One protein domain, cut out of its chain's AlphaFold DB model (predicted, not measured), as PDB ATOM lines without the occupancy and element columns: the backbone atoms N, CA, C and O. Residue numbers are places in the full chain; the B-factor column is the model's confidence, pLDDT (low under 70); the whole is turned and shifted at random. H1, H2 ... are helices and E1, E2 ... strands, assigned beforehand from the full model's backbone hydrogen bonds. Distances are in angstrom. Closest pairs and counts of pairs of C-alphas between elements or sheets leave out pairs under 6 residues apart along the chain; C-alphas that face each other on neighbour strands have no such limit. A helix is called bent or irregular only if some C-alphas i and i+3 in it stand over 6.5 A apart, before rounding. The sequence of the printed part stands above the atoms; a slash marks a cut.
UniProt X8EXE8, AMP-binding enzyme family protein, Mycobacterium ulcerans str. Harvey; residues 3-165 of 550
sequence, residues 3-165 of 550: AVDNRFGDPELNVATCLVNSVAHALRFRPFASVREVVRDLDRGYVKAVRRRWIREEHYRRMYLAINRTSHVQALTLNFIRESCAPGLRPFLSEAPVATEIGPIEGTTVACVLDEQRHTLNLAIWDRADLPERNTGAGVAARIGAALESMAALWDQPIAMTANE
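AT A GLANCE: This is residues 3 to 165 of the 550 residues of the protein "AMP-binding enzyme family protein" of Mycobacterium ulcerans str. Harvey (UniProt X8EXE8). A small three-stranded sheet, E3, E4 and E5, has the two-stranded hairpin E1 and E2 beside its E3 edge, and helices are set loosely round the two. H4 passes close by the E5 edge, short H5 joins it to one end of H1 at a corner, H2 packs with its first residues on the hairpin strand E2, and residues 86 to 92 with H3 stick out. The printed part has 163 residues, in the order E1, E2, H1, H2, E3, H3, E4, E5, H4, H5; the class is mixed, helices and strands, with under half of the residues in named elements. The larger sheet runs E3, E4, E5 and is mixed; the other is antiparallel. The whole is only just compact, close to loose, with a radius of gyration of the C-alphas of 17.9 A and spans of 47 by 42 by 36 A.

IN THESE COORDINATES: E3 is residues 77 to 81, its first C-alpha at (35.499, 21.745, 41.890). E4, residues 109 to 115, and E5, residues 120 to 126, are each 19.6 A long. E1 is residues 3 to 5, beginning at (29.219, 23.559, 37.452), and E2 is residues 20 to 23. H1, residues 35 to 50, is 22.1 A long; H4, residues 138 to 151, is 21.0 A; H2, residues 57 to 67, is 15.2 A. H3 is residues 87 to 92 and irregular, C-alphas 88 and 91 being 7.0 A apart. H5, residues 159 to 162, ends at (35.561, 2.951, 51.684).

HOW THE PARTS SIT: E3 and E4 are parallel at 14 degrees, with N 79 and O 110 2.9 A apart, within hydrogen-bond range. E3, H3 and E4 form a strand-helix-strand unit, two parallel neighbour strands with a helix between, whose crossover is right-handed. E4 and E5 are an antiparallel hairpin at 162 degrees, with N 111 and O 124 at 2.8 A. H4 only grazes this sheet, with residues 138 to 145; its closest C-alphas to E5 are those of Ala 141 and Leu 123, 7.4 A. H4 and H5 touch, through residues 146 to 151 of H4 alone, closest at the C-alphas of Ala 147 and Thr 162, 5.2 A. H1 and H5 only just touch, with 3 pairs of C-alphas within 8 A, through residues 35 to 38 of H1 alone; the closest are those of Val 35 and Ile 159, 5.0 A. The closest C-alphas of E1 and E3 are those of Ala 3 and Asn 79, 5.7 A. E1 and E2 are an antiparallel hairpin at 130 degrees, with N 4 and O 21 at 2.8 A. The closest C-alphas of E2 and H2 are those of Ser 22 and Glu 57, 5.4 A; H1 and H2 are apart. In H1 and H2 every O i to N i+4 pair is within hydrogen-bond range; in H4 9 of 10 are, in H3 0 of 2, against 2 of 3 O i to N i+3 pairs, and H5 is too short for such a pair.

THE WHOLE: The C-alphas of Arg 69 and Pro 91 are the two farthest apart, 52.5 A. The printed part has no cut. The links E1 to E2, E2 to H1, H3 to E4 and E5 to H4 are long. Mean pLDDT of the printed part is 84.4; residues 8 to 9 and 132 to 138, of which 138 belongs to H4, are under 70.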
ATOM      1  N   ALA A   3      29.615  22.851  38.667       84.53
ATOM      2  CA  ALA A   3      29.219  23.559  37.452       84.53
ATOM      3  C   ALA A   3      27.744  23.282  37.128       84.53
ATOM      4  O   ALA A   3      27.287  22.140  37.179       84.53
ATOM      5  N   VAL A   4      26.991  24.330  36.800       82.48
ATOM      6  CA  VAL A   4      25.555  24.262  36.517       82.48
ATOM      7  C   VAL A   4      25.244  25.094  35.279       82.48
ATOM      8  O   VAL A   4      25.697  26.231  35.154       82.48
ATOM      9  N   ASP A   5      24.450  24.537  34.369       79.81
ATOM     10  CA  ASP A   5      23.978  25.248  33.183       79.81
ATOM     11  C   ASP A   5      22.822  26.193  33.554       79.81
ATOM     12  O   ASP A   5      21.754  25.752  33.997       79.81
ATOM     13  N   ASN A   6      23.013  27.505  33.373       72.92
ATOM     14  CA  ASN A   6      21.967  28.487  33.662       72.92
ATOM     15  C   ASN A   6      20.775  28.427  32.695       72.92
ATOM     16  O   ASN A   6      19.725  28.972  33.039       72.92
ATOM     17  N   ARG A   7      20.862  27.715  31.557       74.01
ATOM     18  CA  ARG A   7      19.702  27.457  30.674       74.01
ATOM     19  C   ARG A   7      18.585  26.691  31.371       74.01
ATOM     20  O   ARG A   7      17.453  26.711  30.920       74.01
ATOM     21  N   PHE A   8      18.845  26.092  32.533       64.26
ATOM     22  CA  PHE A   8      17.779  25.550  33.373       64.26
ATOM     23  C   PHE A   8      16.726  26.609  33.773       64.26
ATOM     24  O   PHE A   8      15.588  26.260  34.071       64.26
ATOM     25  N   GLY A   9      17.092  27.898  33.833       67.28
ATOM     26  CA  GLY A   9      16.156  29.002  34.097       67.28
ATOM     27  C   GLY A   9      15.497  29.598  32.849       67.28
ATOM     28  O   GLY A   9      14.462  30.241  32.980       67.28
ATOM     29  N   ASP A  10      16.085  29.376  31.676       75.19
ATOM     30  CA  ASP A  10      15.598  29.853  30.382       75.19
ATOM     31  C   ASP A  10      16.016  28.841  29.297       75.19
ATOM     32  O   ASP A  10      17.081  28.985  28.686       75.19
ATOM     33  N   PRO A  11      15.249  27.746  29.120       75.28
ATOM     34  CA  PRO A  11      15.615  26.661  28.206       75.28
ATOM     35  C   PRO A  11      15.698  27.104  26.743       75.28
ATOM     36  O   PRO A  11      16.410  26.484  25.956       75.28
ATOM     37  N   GLU A  12      14.997  28.187  26.402       81.03
ATOM     38  CA  GLU A  12      14.939  28.775  25.062       81.03
ATOM     39  C   GLU A  12      16.120  29.715  24.777       81.03
ATOM     40  O   GLU A  12      16.262  30.225  23.663       81.03
ATOM     41  N   LEU A  13      16.989  29.950  25.768       79.33
ATOM     42  CA  LEU A  13      18.151  30.818  25.644       79.33
ATOM     43  C   LEU A  13      19.151  30.253  24.619       79.33
ATOM     44  O   LEU A  13      20.041  29.456  24.930       79.33
ATOM     45  N   ASN A  14      19.012  30.707  23.377       82.34
ATOM     46  CA  ASN A  14      19.791  30.267  22.225       82.34
ATOM     47  C   ASN A  14      20.947  31.235  21.921       82.34
ATOM     48  O   ASN A  14      20.929  31.972  20.934       82.34
ATOM     49  N   VAL A  15      21.949  31.262  22.800       84.78
ATOM     50  CA  VAL A  15      23.151  32.098  22.648       84.78
ATOM     51  C   VAL A  15      24.422  31.256  22.739       84.78
ATOM     52  O   VAL A  15      24.526  30.344  23.556       84.78
ATOM     53  N   ALA A  16      25.423  31.601  21.931       83.19
ATOM     54  CA  ALA A  16      26.757  31.010  21.992       83.19
ATOM     55  C   ALA A  16      27.659  31.838  22.926       83.19
ATOM     56  O   ALA A  16      28.452  32.661  22.477       83.19
ATOM     57  N   THR A  17      27.499  31.668  24.240       84.61
ATOM     58  CA  THR A  17      28.339  32.323  25.264       84.61
ATOM     59  C   THR A  17      28.540  31.414  26.481       84.61
ATOM     60  O   THR A  17      27.955  30.333  26.560       84.61
ATOM     61  N   CYS A  18      29.361  31.835  27.444       80.73
ATOM     62  CA  CYS A  18      29.532  31.116  28.705       80.73
ATOM     63  C   CYS A  18      28.268  31.252  29.572       80.73
ATOM     64  O   CYS A  18      28.025  32.291  30.187       80.73
ATOM     65  N   LEU A  19      27.452  30.196  29.595       81.18
ATOM     66  CA  LEU A  19      26.219  30.107  30.393       81.18
ATOM     67  C   LEU A  19      26.400  29.318  31.693       81.18
ATOM     68  O   LEU A  19      25.490  29.264  32.520       81.18
ATOM     69  N   VAL A  20      27.567  28.705  31.885       82.67
ATOM     70  CA  VAL A  20      27.863  27.902  33.069       82.67
ATOM     71  C   VAL A  20      28.095  28.828  34.262       82.67
ATOM     72  O   VAL A  20      28.908  29.748  34.201       82.67
ATOM     73  N   ASN A  21      27.396  28.571  35.363       83.20
ATOM     74  CA  ASN A  21      27.718  29.135  36.670       83.20
ATOM     75  C   ASN A  21      28.259  28.034  37.587       83.20
ATOM     76  O   ASN A  21      28.042  26.850  37.344       83.20
ATOM     77  N   SER A  22      28.937  28.419  38.663       85.90
ATOM     78  CA  SER A  22      29.376  27.494  39.705       85.90
ATOM     79  C   SER A  22      28.555  27.686  40.976       85.90
ATOM     80  O   SER A  22      28.336  28.805  41.436       85.90
ATOM     81  N   VAL A  23      28.109  26.584  41.571       87.91
ATOM     82  CA  VAL A  23      27.343  26.575  42.818       87.91
ATOM     83  C   VAL A  23      28.191  26.025  43.951       87.91
ATOM     84  O   VAL A  23      28.732  24.915  43.886       87.91
ATOM     85  N   ALA A  24      28.301  26.811  45.016       86.08
ATOM     86  CA  ALA A  24      28.973  26.395  46.229       86.08
ATOM     87  C   ALA A  24      28.063  25.481  47.048       86.08
ATOM     88  O   ALA A  24      26.938  25.835  47.404       86.08
ATOM     89  N   HIS A  25      28.577  24.294  47.351       87.11
ATOM     90  CA  HIS A  25      27.924  23.289  48.173       87.11
ATOM     91  C   HIS A  25      28.849  23.011  49.356       87.11
ATOM     92  O   HIS A  25      29.917  22.429  49.179       87.11
ATOM     93  N   ALA A  26      28.464  23.492  50.538       82.87
ATOM     94  CA  ALA A  26      29.186  23.205  51.770       82.87
ATOM     95  C   ALA A  26      28.942  21.748  52.172       82.87
ATOM     96  O   ALA A  26      27.788  21.331  52.285       82.87
ATOM     97  N   LEU A  27      30.023  20.999  52.379       83.60
ATOM     98  CA  LEU A  27      29.994  19.581  52.717       83.60
ATOM     99  C   LEU A  27      30.539  19.376  54.121       83.60
ATOM    100  O   LEU A  27      31.632  19.835  54.438       83.60
ATOM    101  N   ARG A  28      29.774  18.663  54.944       85.40
ATOM    102  CA  ARG A  28      30.234  18.125  56.217       85.40
ATOM    103  C   ARG A  28      29.551  16.786  56.420       85.40
ATOM    104  O   ARG A  28      28.331  16.702  56.328       85.40
ATOM    105  N   PHE A  29      30.339  15.765  56.689       88.94
ATOM    106  CA  PHE A  29      29.863  14.444  57.057       88.94
ATOM    107  C   PHE A  29      30.743  13.923  58.182       88.94
ATOM    108  O   PHE A  29      31.870  14.377  58.366       88.94
ATOM    109  N   ARG A  30      30.195  12.997  58.958       89.13
ATOM    110  CA  ARG A  30      30.911  12.368  60.065       89.13
ATOM    111  C   ARG A  30      31.857  11.321  59.478       89.13
ATOM    112  O   ARG A  30      31.430  10.613  58.563       89.13
ATOM    113  N   PRO A  31      33.080  11.153  59.997       85.65
ATOM    114  CA  PRO A  31      33.996  10.128  59.494       85.65
ATOM    115  C   PRO A  31      33.416   8.708  59.555       85.65
ATOM    116  O   PRO A  31      33.686   7.880  58.687       85.65
ATOM    117  N   PHE A  32      32.573   8.451  60.560       89.07
ATOM    118  CA  PHE A  32      31.878   7.182  60.768       89.07
ATOM    119  C   PHE A  32      30.512   7.082  60.064       89.07
ATOM    120  O   PHE A  32      29.858   6.048  60.178       89.07
ATOM    121  N   ALA A  33      30.056   8.123  59.350       91.36
ATOM    122  CA  ALA A  33      28.800   8.056  58.602       91.36
ATOM    123  C   ALA A  33      28.890   6.982  57.516       91.36
ATOM    124  O   ALA A  33      29.903   6.875  56.821       91.36
ATOM    125  N   SER A  34      27.821   6.210  57.341       91.83
ATOM    126  CA  SER A  34      27.771   5.209  56.274       91.83
ATOM    127  C   SER A  34      27.797   5.857  54.887       91.83
ATOM    128  O   SER A  34      27.362   7.002  54.724       91.83
ATOM    129  N   VAL A  35      28.235   5.125  53.857       92.91
ATOM    130  CA  VAL A  35      28.159   5.609  52.461       92.91
ATOM    131  C   VAL A  35      26.729   6.052  52.122       92.91
ATOM    132  O   VAL A  35      26.531   7.126  51.552       92.91
ATOM    133  N   ARG A  36      25.721   5.282  52.553       93.72
ATOM    134  CA  ARG A  36      24.296   5.619  52.417       93.72
ATOM    135  C   ARG A  36      23.946   6.987  53.004       93.72
ATOM    136  O   ARG A  36      23.262   7.778  52.353       93.72
ATOM    137  N   GLU A  37      24.365   7.255  54.239       92.25
ATOM    138  CA  GLU A  37      24.107   8.537  54.905       92.25
ATOM    139  C   GLU A  37      24.789   9.687  54.172       92.25
ATOM    140  O   GLU A  37      24.138  10.693  53.894       92.25
ATOM    141  N   VAL A  38      26.053   9.508  53.780       93.28
ATOM    142  CA  VAL A  38      26.812  10.519  53.035       93.28
ATOM    143  C   VAL A  38      26.132  10.844  51.708       93.28
ATOM    144  O   VAL A  38      25.932  12.016  51.407       93.28
ATOM    145  N   VAL A  39      25.711   9.839  50.932       93.41
ATOM    146  CA  VAL A  39      24.996  10.058  49.663       93.41
ATOM    147  C   VAL A  39      23.676  10.795  49.889       93.41
ATOM    148  O   VAL A  39      23.372  11.749  49.170       93.41
ATOM    149  N   ARG A  40      22.905  10.405  50.909       93.00
ATOM    150  CA  ARG A  40      21.642  11.071  51.256       93.00
ATOM    151  C   ARG A  40      21.856  12.536  51.646       93.00
ATOM    152  O   ARG A  40      21.069  13.398  51.250       93.00
ATOM    153  N   ASP A  41      22.892  12.824  52.426       90.88
ATOM    154  CA  ASP A  41      23.192  14.175  52.896       90.88
ATOM    155  C   ASP A  41      23.765  15.045  51.767       90.88
ATOM    156  O   ASP A  41      23.381  16.213  51.643       90.88
ATOM    157  N   LEU A  42      24.585  14.461  50.885       91.96
ATOM    158  CA  LEU A  42      25.073  15.089  49.656       91.96
ATOM    159  C   LEU A  42      23.928  15.479  48.721       91.96
ATOM    160  O   LEU A  42      23.890  16.618  48.258       91.96
ATOM    161  N   ASP A  43      22.980  14.579  48.462       91.98
ATOM    162  CA  ASP A  43      21.832  14.860  47.595       91.98
ATOM    163  C   ASP A  43      20.975  16.007  48.161       91.98
ATOM    164  O   ASP A  43      20.742  17.028  47.503       91.98
ATOM    165  N   ARG A  44      20.605  15.917  49.446       91.32
ATOM    166  CA  ARG A  44      19.845  16.971  50.138       91.32
ATOM    167  C   ARG A  44      20.575  18.314  50.131       91.32
ATOM    168  O   ARG A  44      19.946  19.359  49.932       91.32
ATOM    169  N   GLY A  45      21.883  18.306  50.383       91.10
ATOM    170  CA  GLY A  45      22.726  19.498  50.377       91.10
ATOM    171  C   GLY A  45      22.848  20.117  48.983       91.10
ATOM    172  O   GLY A  45      22.694  21.334  48.834       91.10
ATOM    173  N   TYR A  46      23.002  19.286  47.951       90.09
ATOM    174  CA  TYR A  46      23.085  19.711  46.558       90.09
ATOM    175  C   TYR A  46      21.781  20.367  46.097       90.09
ATOM    176  O   TYR A  46      21.808  21.483  45.575       90.09
ATOM    177  N   VAL A  47      20.624  19.757  46.383       89.64
ATOM    178  CA  VAL A  47      19.307  20.342  46.073       89.64
ATOM    179  C   VAL A  47      19.143  21.721  46.723       89.64
ATOM    180  O   VAL A  47      18.656  22.657  46.084       89.64
ATOM    181  N   LYS A  48      19.579  21.891  47.981       87.70
ATOM    182  CA  LYS A  48      19.568  23.201  48.660       87.70
ATOM    183  C   LYS A  48      20.513  24.203  47.991       87.70
ATOM    184  O   LYS A  48      20.147  25.370  47.848       87.70
ATOM    185  N   ALA A  49      21.700  23.765  47.580       87.07
ATOM    186  CA  ALA A  49      22.697  24.611  46.939       87.07
ATOM    187  C   ALA A  49      22.231  25.100  45.554       87.07
ATOM    188  O   ALA A  49      22.265  26.298  45.279       87.07
ATOM    189  N   VAL A  50      21.693  24.213  44.709       86.65
ATOM    190  CA  VAL A  50      21.241  24.535  43.339       86.65
ATOM    191  C   VAL A  50      20.042  25.493  43.311       86.65
ATOM    192  O   VAL A  50      19.848  26.224  42.335       86.65
ATOM    193  N   ARG A  51      19.260  25.596  44.394       85.20
ATOM    194  CA  ARG A  51      18.238  26.656  44.542       85.20
ATOM    195  C   ARG A  51      18.837  28.069  44.563       85.20
ATOM    196  O   ARG A  51      18.128  29.032  44.290       85.20
ATOM    197  N   ARG A  52      20.136  28.198  44.851       81.93
ATOM    198  CA  ARG A  52      20.894  29.460  44.876       81.93
ATOM    199  C   ARG A  52      21.726  29.680  43.610       81.93
ATOM    200  O   ARG A  52      22.529  30.603  43.583       81.93
ATOM    201  N   ARG A  53      21.529  28.877  42.555       82.39
ATOM    202  CA  ARG A  53      22.302  28.941  41.293       82.39
ATOM    203  C   ARG A  53      22.280  30.290  40.572       82.39
ATOM    204  O   ARG A  53      23.110  30.520  39.708       82.39
ATOM    205  N   TRP A  54      21.340  31.167  40.907       77.63
ATOM    206  CA  TRP A  54      21.262  32.530  40.376       77.63
ATOM    207  C   TRP A  54      22.296  33.480  41.010       77.63
ATOM    208  O   TRP A  54      22.549  34.555  40.472       77.63
ATOM    209  N   ILE A  55      22.916  33.096  42.132       81.29
ATOM    210  CA  ILE A  55      24.036  33.818  42.742       81.29
ATOM    211  C   ILE A  55      25.322  33.362  42.048       81.29
ATOM    212  O   ILE A  55      25.610  32.166  41.987       81.29
ATOM    213  N   ARG A  56      26.114  34.307  41.528       81.97
ATOM    214  CA  ARG A  56      27.460  33.999  41.025       81.97
ATOM    215  C   ARG A  56      28.337  33.495  42.167       81.97
ATOM    216  O   ARG A  56      28.320  34.079  43.250       81.97
ATOM    217  N   GLU A  57      29.113  32.451  41.902       80.52
ATOM    218  CA  GLU A  57      30.055  31.845  42.854       80.52
ATOM    219  C   GLU A  57      30.863  32.886  43.634       80.52
ATOM    220  O   GLU A  57      30.850  32.877  44.864       80.52
ATOM    221  N   GLU A  58      31.458  33.840  42.920       80.86
ATOM    222  CA  GLU A  58      32.307  34.887  43.485       80.86
ATOM    223  C   GLU A  58      31.587  35.689  44.583       80.86
ATOM    224  O   GLU A  58      32.148  35.970  45.645       80.86
ATOM    225  N   HIS A  59      30.313  36.030  44.361       85.02
ATOM    226  CA  HIS A  59      29.501  36.737  45.351       85.02
ATOM    227  C   HIS A  59      29.219  35.855  46.567       85.02
ATOM    228  O   HIS A  59      29.355  36.317  47.701       85.02
ATOM    229  N   TYR A  60      28.868  34.583  46.348       83.81
ATOM    230  CA  TYR A  60      28.650  33.640  47.444       83.81
ATOM    231  C   TYR A  60      29.915  33.475  48.291       83.81
ATOM    232  O   TYR A  60      29.846  33.528  49.520       83.81
ATOM    233  N   ARG A  61      31.077  33.316  47.654       81.10
ATOM    234  CA  ARG A  61      32.349  33.136  48.351       81.10
ATOM    235  C   ARG A  61      32.727  34.369  49.160       81.10
ATOM    236  O   ARG A  61      33.069  34.222  50.328       81.10
ATOM    237  N   ARG A  62      32.578  35.579  48.609       85.18
ATOM    238  CA  ARG A  62      32.781  36.832  49.365       85.18
ATOM    239  C   ARG A  62      31.884  36.904  50.605       85.18
ATOM    240  O   ARG A  62      32.369  37.230  51.684       85.18
ATOM    241  N   MET A  63      30.603  36.544  50.474       86.58
ATOM    242  CA  MET A  63      29.682  36.471  51.616       86.58
ATOM    243  C   MET A  63      30.136  35.428  52.644       86.58
ATOM    244  O   MET A  63      30.151  35.711  53.838       86.58
ATOM    245  N   TYR A  64      30.527  34.235  52.193       83.41
ATOM    246  CA  TYR A  64      30.985  33.159  53.067       83.41
ATOM    247  C   TYR A  64      32.240  33.555  53.855       83.41
ATOM    248  O   TYR A  64      32.277  33.357  55.069       83.41
ATOM    249  N   LEU A  65      33.246  34.132  53.189       85.74
ATOM    250  CA  LEU A  65      34.485  34.606  53.814       85.74
ATOM    251  C   LEU A  65      34.192  35.669  54.882       85.74
ATOM    252  O   LEU A  65      34.699  35.583  55.999       85.74
ATOM    253  N   ALA A  66      33.308  36.624  54.569       88.62
ATOM    254  CA  ALA A  66      32.902  37.674  55.498       88.62
ATOM    255  C   ALA A  66      32.151  37.125  56.726       88.62
ATOM    256  O   ALA A  66      32.461  37.504  57.854       88.62
ATOM    257  N   ILE A  67      31.192  36.211  56.523       88.51
ATOM    258  CA  ILE A  67      30.387  35.618  57.606       88.51
ATOM    259  C   ILE A  67      31.255  34.764  58.535       88.51
ATOM    260  O   ILE A  67      31.151  34.881  59.752       88.51
ATOM    261  N   ASN A  68      32.125  33.927  57.966       83.63
ATOM    262  CA  ASN A  68      32.950  32.992  58.735       83.63
ATOM    263  C   ASN A  68      34.268  33.610  59.224       83.63
ATOM    264  O   ASN A  68      35.072  32.908  59.830       83.63
ATOM    265  N   ARG A  69      34.503  34.904  58.951       87.08
ATOM    266  CA  ARG A  69      35.729  35.639  59.312       87.08
ATOM    267  C   ARG A  69      37.007  34.882  58.941       87.08
ATOM    268  O   ARG A  69      37.995  34.915  59.668       87.08
ATOM    269  N   THR A  70      36.975  34.204  57.799       83.00
ATOM    270  CA  THR A  70      38.118  33.477  57.247       83.00
ATOM    271  C   THR A  70      38.578  34.167  55.972       83.00
ATOM    272  O   THR A  70      37.764  34.669  55.199       83.00
ATOM    273  N   SER A  71      39.889  34.207  55.749       80.24
ATOM    274  CA  SER A  71      40.491  34.737  54.521       80.24
ATOM    275  C   SER A  71      40.568  33.694  53.404       80.24
ATOM    276  O   SER A  71      40.832  34.044  52.255       80.24
ATOM    277  N   HIS A  72      40.329  32.418  53.719       75.15
ATOM    278  CA  HIS A  72      40.483  31.315  52.782       75.15
ATOM    279  C   HIS A  72      39.414  30.233  52.985       75.15
ATOM    280  O   HIS A  72      38.940  29.990  54.096       75.15
ATOM    281  N   VAL A  73      39.063  29.548  51.895       73.59
ATOM    282  CA  VAL A  73      38.217  28.348  51.884       73.59
ATOM    283  C   VAL A  73      38.889  27.328  50.981       73.59
ATOM    284  O   VAL A  73      39.154  27.634  49.819       73.59
ATOM    285  N   GLN A  74      39.158  26.130  51.505       78.17
ATOM    286  CA  GLN A  74      39.535  24.997  50.663       78.17
ATOM    287  C   GLN A  74      38.322  24.598  49.821       78.17
ATOM    288  O   GLN A  74      37.251  24.317  50.359       78.17
ATOM    289  N   ALA A  75      38.480  24.608  48.501       81.58
ATOM    290  CA  ALA A  75      37.419  24.278  47.565       81.58
ATOM    291  C   ALA A  75      37.898  23.199  46.590       81.58
ATOM    292  O   ALA A  75      38.991  23.291  46.040       81.58
ATOM    293  N   LEU A  76      37.043  22.203  46.374       88.67
ATOM    294  CA  LEU A  76      37.156  21.211  45.308       88.67
ATOM    295  C   LEU A  76      36.090  21.533  44.260       88.67
ATOM    296  O   LEU A  76      34.912  21.680  44.615       88.67
ATOM    297  N   THR A  77      36.466  21.630  42.990       90.27
ATOM    298  CA  THR A  77      35.499  21.745  41.890       90.27
ATOM    299  C   THR A  77      35.181  20.363  41.348       90.27
ATOM    300  O   THR A  77      36.088  19.609  41.018       90.27
ATOM    301  N   LEU A  78      33.896  20.023  41.275       90.63
ATOM    302  CA  LEU A  78      33.401  18.779  40.708       90.63
ATOM    303  C   LEU A  78      32.511  19.104  39.509       90.63
ATOM    304  O   LEU A  78      31.482  19.768  39.650       90.63
ATOM    305  N   ASN A  79      32.902  18.604  38.344       88.68
ATOM    306  CA  ASN A  79      32.125  18.692  37.118       88.68
ATOM    307  C   ASN A  79      31.632  17.296  36.750       88.68
ATOM    308  O   ASN A  79      32.409  16.348  36.746       88.68
ATOM    309  N   PHE A  80      30.352  17.163  36.424       88.63
ATOM    310  CA  PHE A  80      29.779  15.897  35.980       88.63
ATOM    311  C   PHE A  80      29.023  16.110  34.674       88.63
ATOM    312  O   PHE A  80      28.123  16.948  34.607       88.63
ATOM    313  N   ILE A  81      29.384  15.349  33.644       85.02
ATOM    314  CA  ILE A  81      28.735  15.375  32.335       85.02
ATOM    315  C   ILE A  81      28.326  13.943  31.990       85.02
ATOM    316  O   ILE A  81      29.117  13.012  32.129       85.02
ATOM    317  N   ARG A  82      27.073  13.756  31.565       83.86
ATOM    318  CA  ARG A  82      26.517  12.422  31.284       83.86
ATOM    319  C   ARG A  82      27.068  11.761  30.027       83.86
ATOM    320  O   ARG A  82      26.929  10.556  29.890       83.86
ATOM    321  N   GLU A  83      27.602  12.558  29.106       82.05
ATOM    322  CA  GLU A  83      28.089  12.113  27.806       82.05
ATOM    323  C   GLU A  83      29.233  13.031  27.355       82.05
ATOM    324  O   GLU A  83      29.251  14.215  27.688       82.05
ATOM    325  N   SER A  84      30.178  12.516  26.566       80.85
ATOM    326  CA  SER A  84      31.313  13.303  26.049       80.85
ATOM    327  C   SER A  84      30.894  14.434  25.103       80.85
ATOM    328  O   SER A  84      31.575  15.451  24.998       80.85
ATOM    329  N   CYS A  85      29.768  14.273  24.412       84.14
ATOM    330  CA  CYS A  85      29.194  15.261  23.508       84.14
ATOM    331  C   CYS A  85      27.677  15.094  23.424       84.14
ATOM    332  O   CYS A  85      27.145  14.038  23.766       84.14
ATOM    333  N   ALA A  86      26.985  16.120  22.919       82.95
ATOM    334  CA  ALA A  86      25.557  16.031  22.640       82.95
ATOM    335  C   ALA A  86      25.266  14.886  21.642       82.95
ATOM    336  O   ALA A  86      25.959  14.803  20.621       82.95
ATOM    337  N   PRO A  87      24.220  14.058  21.848       82.48
ATOM    338  CA  PRO A  87      23.922  12.915  20.979       82.48
ATOM    339  C   PRO A  87      23.828  13.273  19.493       82.48
ATOM    340  O   PRO A  87      24.286  12.514  18.644       82.48
ATOM    341  N   GLY A  88      23.282  14.455  19.185       86.76
ATOM    342  CA  GLY A  88      23.120  14.953  17.817       86.76
ATOM    343  C   GLY A  88      24.429  15.291  17.098       86.76
ATOM    344  O   GLY A  88      24.427  15.383  15.877       86.76
ATOM    345  N   LEU A  89      25.546  15.442  17.819       87.55
ATOM    346  CA  LEU A  89      26.862  15.678  17.219       87.55
ATOM    347  C   LEU A  89      27.585  14.376  16.859       87.55
ATOM    348  O   LEU A  89      28.437  14.394  15.977       87.55
ATOM    349  N   ARG A  90      27.236  13.244  17.487       86.19
ATOM    350  CA  ARG A  90      27.946  11.962  17.314       86.19
ATOM    351  C   ARG A  90      28.121  11.519  15.856       86.19
ATOM    352  O   ARG A  90      29.222  11.092  15.534       86.19
ATOM    353  N   PRO A  91      27.118  11.634  14.958       91.13
ATOM    354  CA  PRO A  91      27.291  11.222  13.561       91.13
ATOM    355  C   PRO A  91      28.328  12.046  12.785       91.13
ATOM    356  O   PRO A  91      28.772  11.619  11.724       91.13
ATOM    357  N   PHE A  92      28.692  13.228  13.292       93.75
ATOM    358  CA  PHE A  92      29.613  14.168  12.651       93.75
ATOM    359  C   PHE A  92      31.034  14.105  13.222       93.75
ATOM    360  O   PHE A  92      31.898  14.869  12.796       93.75
ATOM    361  N   LEU A  93      31.279  13.228  14.196       89.41
ATOM    362  CA  LEU A  93      32.558  13.101  14.881       89.41
ATOM    363  C   LEU A  93      33.201  11.758  14.527       89.41
ATOM    364  O   LEU A  93      32.551  10.717  14.584       89.41
ATOM    365  N   SER A  94      34.491  11.772  14.183       90.71
ATOM    366  CA  SER A  94      35.273  10.545  13.973       90.71
ATOM    367  C   SER A  94      35.560   9.803  15.281       90.71
ATOM    368  O   SER A  94      35.736   8.588  15.276       90.71
ATOM    369  N   GLU A  95      35.602  10.531  16.397       86.36
ATOM    370  CA  GLU A  95      35.843  10.023  17.746       86.36
ATOM    371  C   GLU A  95      35.164  10.914  18.798       86.36
ATOM    372  O   GLU A  95      34.753  12.040  18.510       86.36
ATOM    373  N   ALA A  96      35.021  10.415  20.027       82.19
ATOM    374  CA  ALA A  96      34.492  11.215  21.127       82.19
ATOM    375  C   ALA A  96      35.472  12.352  21.487       82.19
ATOM    376  O   ALA A  96      36.675  12.100  21.563       82.19
ATOM    377  N   PRO A  97      34.993  13.580  21.753       84.98
ATOM    378  CA  PRO A  97      35.880  14.678  22.111       84.98
ATOM    379  C   PRO A  97      36.517  14.434  23.483       84.98
ATOM    380  O   PRO A  97      35.872  13.935  24.409       84.98
ATOM    381  N   VAL A  98      37.778  14.838  23.609       79.68
ATOM    382  CA  VAL A  98      38.559  14.764  24.847       79.68
ATOM    383  C   VAL A  98      38.881  16.183  25.303       79.68
ATOM    384  O   VAL A  98      39.321  17.010  24.505       79.68
ATOM    385  N   ALA A  99      38.658  16.480  26.583       80.73
ATOM    386  CA  ALA A  99      39.019  17.771  27.158       80.73
ATOM    387  C   ALA A  99      40.548  17.883  27.279       80.73
ATOM    388  O   ALA A  99      41.168  17.115  28.013       80.73
ATOM    389  N   THR A 100      41.147  18.835  26.565       81.47
ATOM    390  CA  THR A 100      42.598  19.088  26.579       81.47
ATOM    391  C   THR A 100      42.992  20.216  27.531       81.47
ATOM    392  O   THR A 100      44.036  20.145  28.170       81.47
ATOM    393  N   GLU A 101      42.145  21.236  27.664       81.32
ATOM    394  CA  GLU A 101      42.356  22.404  28.517       81.32
ATOM    395  C   GLU A 101      41.008  22.875  29.080       81.32
ATOM    396  O   GLU A 101      39.999  22.872  28.374       81.32
ATOM    397  N   ILE A 102      40.981  23.271  30.356       83.75
ATOM    398  CA  ILE A 102      39.768  23.763  31.040       83.75
ATOM    399  C   ILE A 102      39.868  25.242  31.444       83.75
ATOM    400  O   ILE A 102      38.982  25.767  32.116       83.75
ATOM    401  N   GLY A 103      40.940  25.916  31.022       84.83
ATOM    402  CA  GLY A 103      41.282  27.267  31.450       84.83
ATOM    403  C   GLY A 103      41.920  27.315  32.846       84.83
ATOM    404  O   GLY A 103      42.288  26.279  33.409       84.83
ATOM    405  N   PRO A 104      42.094  28.522  33.411       84.22
ATOM    406  CA  PRO A 104      42.686  28.694  34.731       84.22
ATOM    407  C   PRO A 104      41.769  28.129  35.822       84.22
ATOM    408  O   PRO A 104      40.562  28.366  35.823       84.22
ATOM    409  N   ILE A 105      42.363  27.430  36.788       83.21
ATOM    410  CA  ILE A 105      41.667  26.888  37.959       83.21
ATOM    411  C   ILE A 105      42.253  27.454  39.248       83.21
ATOM    412  O   ILE A 105      43.455  27.676  39.356       83.21
ATOM    413  N   GLU A 106      41.399  27.685  40.242       78.12
ATOM    414  CA  GLU A 106      41.806  28.245  41.538       78.12
ATOM    415  C   GLU A 106      42.204  27.180  42.570       78.12
ATOM    416  O   GLU A 106      42.791  27.504  43.605       78.12
ATOM    417  N   GLY A 107      41.887  25.915  42.296       81.26
ATOM    418  CA  GLY A 107      42.125  24.757  43.152       81.26
ATOM    419  C   GLY A 107      41.842  23.456  42.401       81.26
ATOM    420  O   GLY A 107      41.477  23.489  41.222       81.26
ATOM    421  N   THR A 108      42.000  22.319  43.083       86.97
ATOM    422  CA  THR A 108      41.787  20.993  42.490       86.97
ATOM    423  C   THR A 108      40.403  20.900  41.850       86.97
ATOM    424  O   THR A 108      39.376  21.205  42.468       86.97
ATOM    425  N   THR A 109      40.378  20.477  40.592       89.88
ATOM    426  CA  THR A 109      39.169  20.292  39.794       89.88
ATOM    427  C   THR A 109      39.110  18.855  39.311       89.88
ATOM    428  O   THR A 109      40.052  18.362  38.705       89.88
ATOM    429  N   VAL A 110      37.995  18.182  39.566       90.21
ATOM    430  CA  VAL A 110      37.717  16.821  39.109       90.21
ATOM    431  C   VAL A 110      36.550  16.895  38.132       90.21
ATOM    432  O   VAL A 110      35.471  17.363  38.498       90.21
ATOM    433  N   ALA A 111      36.743  16.447  36.894       89.16
ATOM    434  CA  ALA A 111      35.652  16.249  35.946       89.16
ATOM    435  C   ALA A 111      35.408  14.762  35.725       89.16
ATOM    436  O   ALA A 111      36.333  13.979  35.513       89.16
ATOM    437  N   CYS A 112      34.134  14.409  35.748       90.18
ATOM    438  CA  CYS A 112      33.619  13.073  35.567       90.18
ATOM    439  C   CYS A 112      32.763  13.062  34.299       90.18
ATOM    440  O   CYS A 112      31.745  13.755  34.237       90.18
ATOM    441  N   VAL A 113      33.155  12.274  33.301       89.73
ATOM    442  CA  VAL A 113      32.360  12.045  32.089       89.73
ATOM    443  C   VAL A 113      31.857  10.613  32.115       89.73
ATOM    444  O   VAL A 113      32.639   9.670  31.980       89.73
ATOM    445  N   LEU A 114      30.553  10.451  32.316       89.18
ATOM    446  CA  LEU A 114      29.906   9.154  32.191       89.18
ATOM    447  C   LEU A 114      29.802   8.796  30.701       89.18
ATOM    448  O   LEU A 114      29.505   9.638  29.860       89.18
ATOM    449  N   ASP A 115      30.075   7.545  30.372       85.97
ATOM    450  CA  ASP A 115      29.697   6.933  29.105       85.97
ATOM    451  C   ASP A 115      28.674   5.851  29.444       85.97
ATOM    452  O   ASP A 115      29.022   4.751  29.883       85.97
ATOM    453  N   GLU A 116      27.395   6.203  29.307       81.57
ATOM    454  CA  GLU A 116      26.284   5.304  29.628       81.57
ATOM    455  C   GLU A 116      26.280   4.051  28.741       81.57
ATOM    456  O   GLU A 116      25.854   2.996  29.201       81.57
ATOM    457  N   GLN A 117      26.786   4.132  27.503       80.06
ATOM    458  CA  GLN A 117      26.815   2.992  26.583       80.06
ATOM    459  C   GLN A 117      27.888   1.976  26.973       80.06
ATOM    460  O   GLN A 117      27.667   0.770  26.870       80.06
ATOM    461  N   ARG A 118      29.057   2.456  27.407       83.78
ATOM    462  CA  ARG A 118      30.173   1.598  27.829       83.78
ATOM    463  C   ARG A 118      30.140   1.247  29.314       83.78
ATOM    464  O   ARG A 118      30.946   0.429  29.744       83.78
ATOM    465  N   HIS A 119      29.236   1.850  30.087       85.83
ATOM    466  CA  HIS A 119      29.205   1.776  31.551       85.83
ATOM    467  C   HIS A 119      30.543   2.175  32.195       85.83
ATOM    468  O   HIS A 119      30.979   1.585  33.182       85.83
ATOM    469  N   THR A 120      31.202   3.190  31.632       88.89
ATOM    470  CA  THR A 120      32.494   3.688  32.124       88.89
ATOM    471  C   THR A 120      32.375   5.116  32.630       88.89
ATOM    472  O   THR A 120      31.694   5.935  32.017       88.89
ATOM    473  N   LEU A 121      33.079   5.435  33.713       89.65
ATOM    474  CA  LEU A 121      33.215   6.796  34.228       89.65
ATOM    475  C   LEU A 121      34.649   7.273  33.995       89.65
ATOM    476  O   LEU A 121      35.580   6.766  34.614       89.65
ATOM    477  N   ASN A 122      34.828   8.248  33.110       89.68
ATOM    478  CA  ASN A 122      36.132   8.845  32.846       89.68
ATOM    479  C   ASN A 122      36.378   9.985  33.834       89.68
ATOM    480  O   ASN A 122      35.579  10.918  33.918       89.68
ATOM    481  N   LEU A 123      37.481   9.900  34.573       88.56
ATOM    482  CA  LEU A 123      37.900  10.885  35.564       88.56
ATOM    483  C   LEU A 123      39.097  11.660  35.024       88.56
ATOM    484  O   LEU A 123      40.095  11.062  34.622       88.56
ATOM    485  N   ALA A 124      39.021  12.980  35.073       88.34
ATOM    486  CA  ALA A 124      40.152  13.854  34.820       88.34
ATOM    487  C   ALA A 124      40.317  14.808  36.007       88.34
ATOM    488  O   ALA A 124      39.339  15.343  36.533       88.34
ATOM    489  N   ILE A 125      41.556  14.944  36.476       88.34
ATOM    490  CA  ILE A 125      41.913  15.716  37.666       88.34
ATOM    491  C   ILE A 125      42.912  16.777  37.228       88.34
ATOM    492  O   ILE A 125      43.957  16.448  36.670       88.34
ATOM    493  N   TRP A 126      42.585  18.035  37.490       87.34
ATOM    494  CA  TRP A 126      43.438  19.179  37.213       87.34
ATOM    495  C   TRP A 126      43.776  19.880  38.521       87.34
ATOM    496  O   TRP A 126      42.893  20.149  39.339       87.34
ATOM    497  N   ASP A 127      45.048  20.213  38.681       83.43
ATOM    498  CA  ASP A 127      45.566  21.039  39.765       83.43
ATOM    499  C   ASP A 127      46.162  22.328  39.198       83.43
ATOM    500  O   ASP A 127      46.427  22.447  37.998       83.43
ATOM    501  N   ARG A 128      46.343  23.326  40.064       82.52
ATOM    502  CA  ARG A 128      46.913  24.607  39.651       82.52
ATOM    503  C   ARG A 128      48.323  24.416  39.088       82.52
ATOM    504  O   ARG A 128      49.128  23.691  39.665       82.52
ATOM    505  N   ALA A 129      48.637  25.149  38.023       78.90
ATOM    506  CA  ALA A 129      49.930  25.070  37.343       78.90
ATOM    507  C   ALA A 129      51.135  25.494  38.211       78.90
ATOM    508  O   ALA A 129      52.271  25.196  37.859       78.90
ATOM    509  N   ASP A 130      50.910  26.198  39.325       80.74
ATOM    510  CA  ASP A 130      51.959  26.627  40.254       80.74
ATOM    511  C   ASP A 130      52.248  25.618  41.381       80.74
ATOM    512  O   ASP A 130      53.186  25.819  42.154       80.74
ATOM    513  N   LEU A 131      51.477  24.530  41.488       72.89
ATOM    514  CA  LEU A 131      51.769  23.451  42.429       72.89
ATOM    515  C   LEU A 131      52.862  22.533  41.852       72.89
ATOM    516  O   LEU A 131      52.786  22.148  40.686       72.89
ATOM    517  N   PRO A 132      53.884  22.147  42.640       66.84
ATOM    518  CA  PRO A 132      54.944  21.272  42.151       66.84
ATOM    519  C   PRO A 132      54.374  19.913  41.722       66.84
ATOM    520  O   PRO A 132      53.683  19.259  42.507       66.84
ATOM    521  N   GLU A 133      54.740  19.448  40.519       62.11
ATOM    522  CA  GLU A 133      54.281  18.171  39.929       62.11
ATOM    523  C   GLU A 133      54.419  16.973  40.886       62.11
ATOM    524  O   GLU A 133      53.649  16.018  40.834       62.11
ATOM    525  N   ARG A 134      55.361  17.021  41.834       52.79
ATOM    526  CA  ARG A 134      55.595  15.932  42.795       52.79
ATOM    527  C   ARG A 134      54.452  15.675  43.786       52.79
ATOM    528  O   ARG A 134      54.447  14.607  44.386       52.79
ATOM    529  N   ASN A 135      53.481  16.580  43.920       51.84
ATOM    530  CA  ASN A 135      52.253  16.343  44.694       51.84
ATOM    531  C   ASN A 135      51.030  16.015  43.817       51.84
ATOM    532  O   ASN A 135      49.934  15.829  44.344       51.84
ATOM    533  N   THR A 136      51.193  15.951  42.492       51.75
ATOM    534  CA  THR A 136      50.067  15.944  41.549       51.75
ATOM    535  C   THR A 136      49.584  14.528  41.199       51.75
ATOM    536  O   THR A 136      50.321  13.681  40.697       51.75
ATOM    537  N   GLY A 137      48.305  14.266  41.487       53.80
ATOM    538  CA  GLY A 137      47.420  13.347  40.758       53.80
ATOM    539  C   GLY A 137      47.599  11.825  40.873       53.80
ATOM    540  O   GLY A 137      46.594  11.131  41.043       53.80
ATOM    541  N   ALA A 138      48.817  11.276  40.780       57.60
ATOM    542  CA  ALA A 138      49.007   9.857  40.431       57.60
ATOM    543  C   ALA A 138      48.356   8.872  41.424       57.60
ATOM    544  O   ALA A 138      47.767   7.871  41.019       57.60
ATOM    545  N   GLY A 139      48.395   9.175  42.725       78.62
ATOM    546  CA  GLY A 139      47.711   8.372  43.743       78.62
ATOM    547  C   GLY A 139      46.226   8.709  43.909       78.62
ATOM    548  O   GLY A 139      45.445   7.851  44.310       78.62
ATOM    549  N   VAL A 140      45.812   9.942  43.601       83.97
ATOM    550  CA  VAL A 140      44.445  10.423  43.857       83.97
ATOM    551  C   VAL A 140      43.443   9.723  42.946       83.97
ATOM    552  O   VAL A 140      42.429   9.235  43.436       83.97
ATOM    553  N   ALA A 141      43.742   9.602  41.649       86.05
ATOM    554  CA  ALA A 141      42.866   8.902  40.707       86.05
ATOM    555  C   ALA A 141      42.655   7.430  41.107       86.05
ATOM    556  O   ALA A 141      41.518   6.964  41.159       86.05
ATOM    557  N   ALA A 142      43.733   6.727  41.477       87.99
ATOM    558  CA  ALA A 142      43.664   5.344  41.951       87.99
ATOM    559  C   ALA A 142      42.847   5.214  43.249       87.99
ATOM    560  O   ALA A 142      42.044   4.294  43.386       87.99
ATOM    561  N   ARG A 143      43.000   6.161  44.184       89.66
ATOM    562  CA  ARG A 143      42.206   6.209  45.420       89.66
ATOM    563  C   ARG A 143      40.723   6.462  45.157       89.66
ATOM    564  O   ARG A 143      39.894   5.806  45.779       89.66
ATOM    565  N   ILE A 144      40.385   7.380  44.247       90.67
ATOM    566  CA  ILE A 144      38.994   7.635  43.844       90.67
ATOM    567  C   ILE A 144      38.396   6.374  43.216       90.67
ATOM    568  O   ILE A 144      37.310   5.967  43.620       90.67
ATOM    569  N   GLY A 145      39.111   5.732  42.285       91.01
ATOM    570  CA  GLY A 145      38.680   4.477  41.662       91.01
ATOM    571  C   GLY A 145      38.393   3.383  42.693       91.01
ATOM    572  O   GLY A 145      37.274   2.882  42.754       91.01
ATOM    573  N   ALA A 146      39.354   3.098  43.579       91.09
ATOM    574  CA  ALA A 146      39.199   2.089  44.632       91.09
ATOM    575  C   ALA A 146      38.040   2.398  45.601       91.09
ATOM    576  O   ALA A 146      37.313   1.495  46.030       91.09
ATOM    577  N   ALA A 147      37.831   3.673  45.940       92.20
ATOM    578  CA  ALA A 147      36.699   4.085  46.761       92.20
ATOM    579  C   ALA A 147      35.367   3.839  46.036       92.20
ATOM    580  O   ALA A 147      34.473   3.214  46.599       92.20
ATOM    581  N   LEU A 148      35.235   4.263  44.774       91.96
ATOM    582  CA  LEU A 148      34.019   4.051  43.978       91.96
ATOM    583  C   LEU A 148      33.695   2.559  43.796       91.96
ATOM    584  O   LEU A 148      32.537   2.168  43.931       91.96
ATOM    585  N   GLU A 149      34.704   1.723  43.550       92.09
ATOM    586  CA  GLU A 149      34.548   0.268  43.405       92.09
ATOM    587  C   GLU A 149      34.085  -0.413  44.704       92.09
ATOM    588  O   GLU A 149      33.318  -1.377  44.667       92.09
ATOM    589  N   SER A 150      34.507   0.095  45.867       91.00
ATOM    590  CA  SER A 150      34.151  -0.480  47.171       91.00
ATOM    591  C   SER A 150      32.823   0.036  47.744       91.00
ATOM    592  O   SER A 150      32.211  -0.667  48.552       91.00
ATOM    593  N   MET A 151      32.322   1.196  47.294       91.68
ATOM    594  CA  MET A 151      31.103   1.839  47.819       91.68
ATOM    595  C   MET A 151      29.884   0.915  47.864       91.68
ATOM    596  O   MET A 151      29.160   0.915  48.856       91.68
ATOM    597  N   ALA A 152      29.644   0.123  46.814       90.69
ATOM    598  CA  ALA A 152      28.489  -0.776  46.765       90.69
ATOM    599  C   ALA A 152      28.594  -1.911  47.800       90.69
ATOM    600  O   ALA A 152      27.602  -2.282  48.423       90.69
ATOM    601  N   ALA A 153      29.801  -2.443  48.010       90.87
ATOM    602  CA  ALA A 153      30.054  -3.513  48.973       90.87
ATOM    603  C   ALA A 153      30.110  -3.014  50.427       90.87
ATOM    604  O   ALA A 153      29.876  -3.794  51.349       90.87
ATOM    605  N   LEU A 154      30.424  -1.732  50.621       90.15
ATOM    606  CA  LEU A 154      30.573  -1.057  51.911       90.15
ATOM    607  C   LEU A 154      29.454  -0.030  52.155       90.15
ATOM    608  O   LEU A 154      29.629   0.912  52.921       90.15
ATOM    609  N   TRP A 155      28.292  -0.204  51.517       93.09
ATOM    610  CA  TRP A 155      27.216   0.796  51.487       93.09
ATOM    611  C   TRP A 155      26.741   1.253  52.878       93.09
ATOM    612  O   TRP A 155      26.453   2.433  53.093       93.09
ATOM    613  N   ASP A 156      26.718   0.317  53.827       90.59
ATOM    614  CA  ASP A 156      26.296   0.531  55.216       90.59
ATOM    615  C   ASP A 156      27.475   0.606  56.200       90.59
ATOM    616  O   ASP A 156      27.285   0.582  57.414       90.59
ATOM    617  N   GLN A 157      28.700   0.693  55.681       89.12
ATOM    618  CA  GLN A 157      29.927   0.854  56.456       89.12
ATOM    619  C   GLN A 157      30.392   2.317  56.419       89.12
ATOM    620  O   GLN A 157      30.063   3.033  55.465       89.12
ATOM    621  N   PRO A 158      31.162   2.771  57.426       91.19
ATOM    622  CA  PRO A 158      31.782   4.089  57.447       91.19
ATOM    623  C   PRO A 158      32.446   4.467  56.122       91.19
ATOM    624  O   PRO A 158      33.261   3.719  55.583       91.19
ATOM    625  N   ILE A 159      32.164   5.671  55.622       91.46
ATOM    626  CA  ILE A 159      32.752   6.196  54.382       91.46
ATOM    627  C   ILE A 159      34.289   6.250  54.442       91.46
ATOM    628  O   ILE A 159      34.959   6.078  53.424       91.46
ATOM    629  N   ALA A 160      34.861   6.419  55.636       91.77
ATOM    630  CA  ALA A 160      36.299   6.334  55.866       91.77
ATOM    631  C   ALA A 160      36.878   4.953  55.521       91.77
ATOM    632  O   ALA A 160      37.969   4.883  54.964       91.77
ATOM    633  N   MET A 161      36.149   3.859  55.766       90.38
ATOM    634  CA  MET A 161      36.597   2.516  55.373       90.38
ATOM    635  C   MET A 161      36.648   2.387  53.848       90.38
ATOM    636  O   MET A 161      37.644   1.921  53.302       90.38
ATOM    637  N   THR A 162      35.622   2.889  53.155       89.42
ATOM    638  CA  THR A 162      35.561   2.951  51.684       89.42
ATOM    639  C   THR A 162      36.718   3.760  51.090       89.42
ATOM    640  O   THR A 162      37.292   3.383  50.073       89.42
ATOM    641  N   ALA A 163      37.107   4.860  51.738       89.67
ATOM    642  CA  ALA A 163      38.225   5.699  51.309       89.67
ATOM    643  C   ALA A 163      39.612   5.188  51.755       89.67
ATOM    644  O   ALA A 163      40.617   5.830  51.433       89.67
ATOM    645  N   ASN A 164      39.674   4.055  52.472       89.14
ATOM    646  CA  ASN A 164      40.882   3.517  53.108       89.14
ATOM    647  C   ASN A 164      41.564   4.525  54.058       89.14
ATOM    648  O   ASN A 164      42.787   4.668  54.084       89.14
ATOM    649  N   GLU A 165      40.729   5.248  54.800       91.44
ATOM    650  CA  GLU A 165      41.063   6.299  55.763       91.44
ATOM    651  C   GLU A 165      40.536   5.961  57.165       91.44
ATOM    652  O   GLU A 165      40.367   6.857  57.983       91.44
TER     653      GLU A 165